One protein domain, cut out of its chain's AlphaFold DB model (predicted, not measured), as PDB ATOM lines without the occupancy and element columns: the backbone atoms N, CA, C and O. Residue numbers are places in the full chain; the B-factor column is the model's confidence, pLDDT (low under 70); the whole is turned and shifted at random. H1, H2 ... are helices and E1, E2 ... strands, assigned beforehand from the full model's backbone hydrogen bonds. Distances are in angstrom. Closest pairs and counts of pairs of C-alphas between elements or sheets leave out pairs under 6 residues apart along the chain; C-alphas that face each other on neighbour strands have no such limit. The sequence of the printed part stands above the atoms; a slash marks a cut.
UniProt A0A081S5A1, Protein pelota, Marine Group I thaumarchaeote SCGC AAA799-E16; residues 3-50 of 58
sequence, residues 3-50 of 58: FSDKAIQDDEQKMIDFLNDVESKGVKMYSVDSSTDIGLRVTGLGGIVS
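AT A GLANCE: This is residues 3 to 50 of the 58 residues of the protein "Protein pelota" of Marine Group I thaumarchaeote SCGC AAA799-E16 (UniProt A0A081S5A1). The chain makes an open loop: H2, the longest helix, stands off along one side, and a head of H1, E1, H3 and the two ends of the printed part makes the other side, with few contacts between H2 and that head. Residues 9 to 14 and 20 to 26, at the two ends of H2 and the links beside it, stick out free. The printed part has 48 residues, with three named helices and one named strand in the order H1, H2, E1, H3, and its class is mostly helix. It is compact, with a radius of gyration of the C-alphas of 10.6 A, and its C-alphas span 29 by 21 by 14 A.

IN THESE COORDINATES: Residues 3 and 4 are strand, too short to bear a name. H1 follows at residues 5 to 8, from C-alpha 5 at (-0.719, 11.003, -23.120), and is 5.8 A long from first to last C-alpha. H2, residues 12 to 24, runs 18.2 A from C-alpha 12 at (2.785, 1.629, -26.535) to C-alpha 24 at (2.711, -3.303, -8.982), with an N-to-C direction of (-0.06, -0.09, 0.99), mostly along z. E1, residues 30 to 32, is 6.5 A long. H3, residues 37 to 44, is 10.7 A long and ends with C-alpha 44 at (9.289, 18.938, -22.679).

HOW THE PARTS SIT: H1 and H2 are close but not clearly touching, with the closest C-alphas, those of Ile 8 and Met 15, 6.1 A apart. H1 and H3 are also close but not clearly touching; their closest C-alphas are those of Ala 7 and Thr 43, 7.3 A apart. The closest C-alphas of H1 and E1 are those of Asp 5 and Val 32, 6.3 A apart. Those of E1 and H3 are Val 32 and Gly 39, 5.2 A apart. H2 is apart from H3, and also from E1, which follows it in the chain. E1 pairs with no named strand. In H2 and H3 every O i to N i+4 pair is within hydrogen-bond range, and H1, with 4 residues, is too short for such a pair.

THE WHOLE: The two C-alphas farthest apart are those of Ser 24 in H2 and Asp 37 in H3, at 29.5 A, while the first and last printed C-alphas, those of Phe 3 and Ser 50, are 8.4 A apart. Without the stretches that stand free, the body of 35 residues spans 26 by 16 by 14 A. The printed part has no cut, and the links H1 to H2, H2 to E1 and E1 to H3 are tight. The mean pLDDT of the printed part is 85.6, and no printed residue is under 70.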
ATOM      1  N   PHE A   3       2.687  11.362 -16.374       88.31
ATOM      2  CA  PHE A   3       3.084  11.147 -17.763       88.31
ATOM      3  C   PHE A   3       2.132  11.867 -18.717       88.31
ATOM      4  O   PHE A   3       0.947  12.027 -18.417       88.31
ATOM      5  N   SER A   4       2.649  12.307 -19.861       88.44
ATOM      6  CA  SER A   4       1.822  12.837 -20.943       88.44
ATOM      7  C   SER A   4       1.249  11.695 -21.772       88.44
ATOM      8  O   SER A   4       1.959  10.767 -22.146       88.44
ATOM      9  N   ASP A   5      -0.030  11.803 -22.102       83.62
ATOM     10  CA  ASP A   5      -0.719  11.003 -23.120       83.62
ATOM     11  C   ASP A   5       0.064  10.845 -24.440       83.62
ATOM     12  O   ASP A   5       0.094   9.757 -25.017       83.62
ATOM     13  N   LYS A   6       0.773  11.886 -24.891       81.75
ATOM     14  CA  LYS A   6       1.619  11.830 -26.090       81.75
ATOM     15  C   LYS A   6       2.813  10.876 -25.947       81.75
ATOM     16  O   LYS A   6       3.258  10.320 -26.944       81.75
ATOM     17  N   ALA A   7       3.305  10.642 -24.729       75.12
ATOM     18  CA  ALA A   7       4.445   9.756 -24.477       75.12
ATOM     19  C   ALA A   7       4.116   8.266 -24.687       75.12
ATOM     20  O   ALA A   7       5.026   7.467 -24.887       75.12
ATOM     21  N   ILE A   8       2.834   7.884 -24.655       74.94
ATOM     22  CA  ILE A   8       2.393   6.497 -24.878       74.94
ATOM     23  C   ILE A   8       2.379   6.136 -26.376       74.94
ATOM     24  O   ILE A   8       2.467   4.960 -26.716       74.94
ATOM     25  N   GLN A   9       2.305   7.120 -27.281       73.25
ATOM     26  CA  GLN A   9       2.059   6.871 -28.711       73.25
ATOM     27  C   GLN A   9       3.255   6.279 -29.477       73.25
ATOM     28  O   GLN A   9       3.037   5.622 -30.491       73.25
ATOM     29  N   ASP A  10       4.493   6.486 -29.016       71.69
ATOM     30  CA  ASP A  10       5.693   6.065 -29.762       71.69
ATOM     31  C   ASP A  10       6.094   4.594 -29.527       71.69
ATOM     32  O   ASP A  10       6.656   3.963 -30.420       71.69
ATOM     33  N   ASP A  11       5.822   4.021 -28.348       79.12
ATOM     34  CA  ASP A  11       6.181   2.629 -28.013       79.12
ATOM     35  C   ASP A  11       5.202   2.054 -26.970       79.12
ATOM     36  O   ASP A  11       5.536   1.797 -25.809       79.12
ATOM     37  N   GLU A  12       3.941   1.920 -27.394       80.38
ATOM     38  CA  GLU A  12       2.785   1.629 -26.535       80.38
ATOM     39  C   GLU A  12       2.974   0.373 -25.672       80.38
ATOM     40  O   GLU A  12       2.725   0.412 -24.470       80.38
ATOM     41  N   GLN A  13       3.478  -0.725 -26.245       85.25
ATOM     42  CA  GLN A  13       3.650  -1.988 -25.514       85.25
ATOM     43  C   GLN A  13       4.677  -1.872 -24.384       85.25
ATOM     44  O   GLN A  13       4.389  -2.237 -23.246       85.25
ATOM     45  N   LYS A  14       5.853  -1.289 -24.656       86.19
ATOM     46  CA  LYS A  14       6.865  -1.080 -23.608       86.19
ATOM     47  C   LYS A  14       6.382  -0.114 -22.538       86.19
ATOM     48  O   LYS A  14       6.717  -0.276 -21.366       86.19
ATOM     49  N   MET A  15       5.613   0.896 -22.939       83.88
ATOM     50  CA  MET A  15       5.041   1.852 -22.004       83.88
ATOM     51  C   MET A  15       4.013   1.185 -21.088       83.88
ATOM     52  O   MET A  15       4.051   1.402 -19.881       83.88
ATOM     53  N   ILE A  16       3.138   0.336 -21.630       86.94
ATOM     54  CA  ILE A  16       2.164  -0.429 -20.844       86.94
ATOM     55  C   ILE A  16       2.875  -1.366 -19.861       86.94
ATOM     56  O   ILE A  16       2.535  -1.366 -18.679       86.94
ATOM     57  N   ASP A  17       3.892  -2.105 -20.305       91.00
ATOM     58  CA  ASP A  17       4.670  -2.985 -19.426       91.00
ATOM     59  C   ASP A  17       5.335  -2.209 -18.280       91.00
ATOM     60  O   ASP A  17       5.319  -2.643 -17.125       91.00
ATOM     61  N   PHE A  18       5.867  -1.020 -18.575       88.25
ATOM     62  CA  PHE A  18       6.447  -0.136 -17.569       88.25
ATOM     63  C   PHE A  18       5.404   0.398 -16.581       88.25
ATOM     64  O   PHE A  18       5.645   0.395 -15.373       88.25
ATOM     65  N   LEU A  19       4.236   0.828 -17.067       87.38
ATOM     66  CA  LEU A  19       3.140   1.280 -16.210       87.38
ATOM     67  C   LEU A  19       2.666   0.152 -15.286       87.38
ATOM     68  O   LEU A  19       2.502   0.388 -14.092       87.38
ATOM     69  N   ASN A  20       2.550  -1.075 -15.798       89.50
ATOM     70  CA  ASN A  20       2.180  -2.251 -15.007       89.50
ATOM     71  C   ASN A  20       3.214  -2.564 -13.910       89.50
ATOM     72  O   ASN A  20       2.847  -2.817 -12.759       89.50
ATOM     73  N   ASP A  21       4.512  -2.516 -14.226       91.25
ATOM     74  CA  ASP A  21       5.580  -2.715 -13.236       91.25
ATOM     75  C   ASP A  21       5.541  -1.635 -12.140       91.25
ATOM     76  O   ASP A  21       5.633  -1.935 -10.946       91.25
ATOM     77  N   VAL A  22       5.340  -0.373 -12.525       88.62
ATOM     78  CA  VAL A  22       5.252   0.761 -11.596       88.62
ATOM     79  C   VAL A  22       3.987   0.698 -10.729       88.62
ATOM     80  O   VAL A  22       4.055   0.982  -9.527       88.62
ATOM     81  N   GLU A  23       2.854   0.271 -11.288       87.25
ATOM     82  CA  GLU A  23       1.612   0.040 -10.547       87.25
ATOM     83  C   GLU A  23       1.773  -1.076  -9.513       87.25
ATOM     84  O   GLU A  23       1.384  -0.904  -8.355       87.25
ATOM     85  N   SER A  24       2.436  -2.178  -9.888       91.00
ATOM     86  CA  SER A  24       2.711  -3.303  -8.982       91.00
ATOM     87  C   SER A  24       3.529  -2.887  -7.750       91.00
ATOM     88  O   SER A  24       3.385  -3.456  -6.668       91.00
ATOM     89  N   LYS A  25       4.344  -1.831  -7.887       88.88
ATOM     90  CA  LYS A  25       5.153  -1.229  -6.814       88.88
ATOM     91  C   LYS A  25       4.357  -0.266  -5.920       88.88
ATOM     92  O   LYS A  25       4.927   0.321  -4.995       88.88
ATOM     93  N   GLY A  26       3.059  -0.092  -6.174       86.81
ATOM     94  CA  GLY A  26       2.149   0.749  -5.391       86.81
ATOM     95  C   GLY A  26       2.277   2.245  -5.684       86.81
ATOM     96  O   GLY A  26       1.946   3.076  -4.834       86.81
ATOM     97  N   VAL A  27       2.797   2.616  -6.857       88.44
ATOM     98  CA  VAL A  27       2.944   4.020  -7.259       88.44
ATOM     99  C   VAL A  27       1.634   4.529  -7.857       88.44
ATOM    100  O   VAL A  27       1.052   3.906  -8.737       88.44
ATOM    101  N   LYS A  28       1.188   5.716  -7.432       87.56
ATOM    102  CA  LYS A  28       0.067   6.409  -8.082       87.56
ATOM    103  C   LYS A  28       0.527   7.088  -9.368       87.56
ATOM    104  O   LYS A  28       1.488   7.871  -9.356       87.56
ATOM    105  N   MET A  29      -0.180   6.804 -10.451       87.56
ATOM    106  CA  MET A  29       0.079   7.343 -11.781       87.56
ATOM    107  C   MET A  29      -1.000   8.361 -12.152       87.56
ATOM    108  O   MET A  29      -2.169   8.179 -11.821       87.56
ATOM    109  N   TYR A  30      -0.596   9.435 -12.823       87.75
ATOM    110  CA  TYR A  30      -1.473  10.504 -13.286       87.75
ATOM    111  C   TYR A  30      -1.161  10.791 -14.754       87.75
ATOM    112  O   TYR A  30      -0.016  11.110 -15.084       87.75
ATOM    113  N   SER A  31      -2.166  10.690 -15.619       87.00
ATOM    114  CA  SER A  31      -2.059  11.138 -17.004       87.00
ATOM    115  C   SER A  31      -2.364  12.631 -17.089       87.00
ATOM    116  O   SER A  31      -3.301  13.129 -16.459       87.00
ATOM    117  N   VAL A  32      -1.557  13.353 -17.860       87.81
ATOM    118  CA  VAL A  32      -1.825  14.745 -18.229       87.81
ATOM    119  C   VAL A  32      -2.043  14.840 -19.729       87.81
ATOM    120  O   VAL A  32      -1.323  14.218 -20.509       87.81
ATOM    121  N   ASP A  33      -3.039  15.629 -20.113       87.75
ATOM    122  CA  ASP A  33      -3.305  15.952 -21.509       87.75
ATOM    123  C   ASP A  33      -2.223  16.906 -22.030       87.75
ATOM    124  O   ASP A  33      -2.008  17.988 -21.470       87.75
ATOM    125  N   SER A  34      -1.539  16.495 -23.096       82.81
ATOM    126  CA  SER A  34      -0.472  17.233 -23.778       82.81
ATOM    127  C   SER A  34      -0.894  18.606 -24.298       82.81
ATOM    128  O   SER A  34      -0.024  19.440 -24.548       82.81
ATOM    129  N   SER A  35      -2.198  18.875 -24.428       85.00
ATOM    130  CA  SER A  35      -2.709  20.197 -24.814       85.00
ATOM    131  C   SER A  35      -2.707  21.220 -23.666       85.00
ATOM    132  O   SER A  35      -2.782  22.429 -23.898       85.00
ATOM    133  N   THR A  36      -2.582  20.756 -22.420       87.06
ATOM    134  CA  THR A  36      -2.554  21.618 -21.232       87.06
ATOM    135  C   THR A  36      -1.160  22.196 -20.979       87.06
ATOM    136  O   THR A  36      -0.152  21.579 -21.315       87.06
ATOM    137  N   ASP A  37      -1.074  23.354 -20.309       87.31
ATOM    138  CA  ASP A  37       0.217  23.969 -19.924       87.31
ATOM    139  C   ASP A  37       1.111  22.979 -19.151       87.31
ATOM    140  O   ASP A  37       2.311  22.865 -19.403       87.31
ATOM    141  N   ILE A  38       0.502  22.182 -18.268       84.44
ATOM    142  CA  ILE A  38       1.190  21.144 -17.494       84.44
ATOM    143  C   ILE A  38       1.664  20.008 -18.411       84.44
ATOM    144  O   ILE A  38       2.815  19.580 -18.305       84.44
ATOM    145  N   GLY A  39       0.817  19.542 -19.330       84.88
ATOM    146  CA  GLY A  39       1.163  18.497 -20.295       84.88
ATOM    147  C   GLY A  39       2.300  18.896 -21.232       84.88
ATOM    148  O   GLY A  39       3.201  18.090 -21.464       84.88
ATOM    149  N   LEU A  40       2.335  20.151 -21.688       86.19
ATOM    150  CA  LEU A  40       3.433  20.689 -22.498       86.19
ATOM    151  C   LEU A  40       4.765  20.677 -21.738       86.19
ATOM    152  O   LEU A  40       5.787  20.271 -22.293       86.19
ATOM    153  N   ARG A  41       4.764  21.057 -20.453       87.88
ATOM    154  CA  ARG A  41       5.972  21.014 -19.609       87.88
ATOM    155  C   ARG A  41       6.454  19.588 -19.360       87.88
ATOM    156  O   ARG A  41       7.647  19.330 -19.460       87.88
ATOM    157  N   VAL A  42       5.541  18.664 -19.061       86.50
ATOM    158  CA  VAL A  42       5.871  17.242 -18.856       86.50
ATOM    159  C   VAL A  42       6.406  16.624 -20.147       86.50
ATOM    160  O   VAL A  42       7.419  15.932 -20.116       86.50
ATOM    161  N   THR A  43       5.794  16.940 -21.291       86.75
ATOM    162  CA  THR A  43       6.285  16.530 -22.616       86.75
ATOM    163  C   THR A  43       7.696  17.059 -22.869       86.75
ATOM    164  O   THR A  43       8.568  16.299 -23.280       86.75
ATOM    165  N   GLY A  44       7.962  18.330 -22.548       85.94
ATOM    166  CA  GLY A  44       9.289  18.938 -22.679       85.94
ATOM    167  C   GLY A  44      10.378  18.299 -21.804       85.94
ATOM    168  O   GLY A  44      11.551  18.370 -22.155       85.94
ATOM    169  N   LEU A  45      10.007  17.638 -20.703       86.88
ATOM    170  CA  LEU A  45      10.922  16.896 -19.824       86.88
ATOM    171  C   LEU A  45      11.150  15.438 -20.266       86.88
ATOM    172  O   LEU A  45      11.755  14.666 -19.526       86.88
ATOM    173  N   GLY A  46      10.673  15.051 -21.453       82.94
ATOM    174  CA  GLY A  46      10.759  13.676 -21.955       82.94
ATOM    175  C   GLY A  46       9.485  12.857 -21.736       82.94
ATOM    176  O   GLY A  46       9.511  11.637 -21.857       82.94
ATOM    177  N   GLY A  47       8.364  13.505 -21.406       85.31
ATOM    178  CA  GLY A  47       7.039  12.883 -21.374       85.31
ATOM    179  C   GLY A  47       6.679  12.171 -20.072       85.31
ATOM    180  O   GLY A  47       5.496  11.923 -19.844       85.31
ATOM    181  N   ILE A  48       7.646  11.892 -19.194       87.69
ATOM    182  CA  ILE A  48       7.437  11.201 -17.916       87.69
ATOM    183  C   ILE A  48       8.224  11.891 -16.805       87.69
ATOM    184  O   ILE A  48       9.421  12.127 -16.925       87.69
ATOM    185  N   VAL A  49       7.561  12.144 -15.677       88.81
ATOM    186  CA  VAL A  49       8.170  12.705 -14.467       88.81
ATOM    187  C   VAL A  49       7.698  11.924 -13.243       88.81
ATOM    188  O   VAL A  49       6.518  11.606 -13.094       88.81
ATOM    189  N   SER A  50       8.600  11.615 -12.314       88.75
ATOM    190  CA  SER A  50       8.232  10.943 -11.066       88.75
ATOM    191  C   SER A  50       8.985  11.518  -9.876       88.75
ATOM    192  O   SER A  50      10.151  11.884  -9.984       88.75
TER     193      SER A  50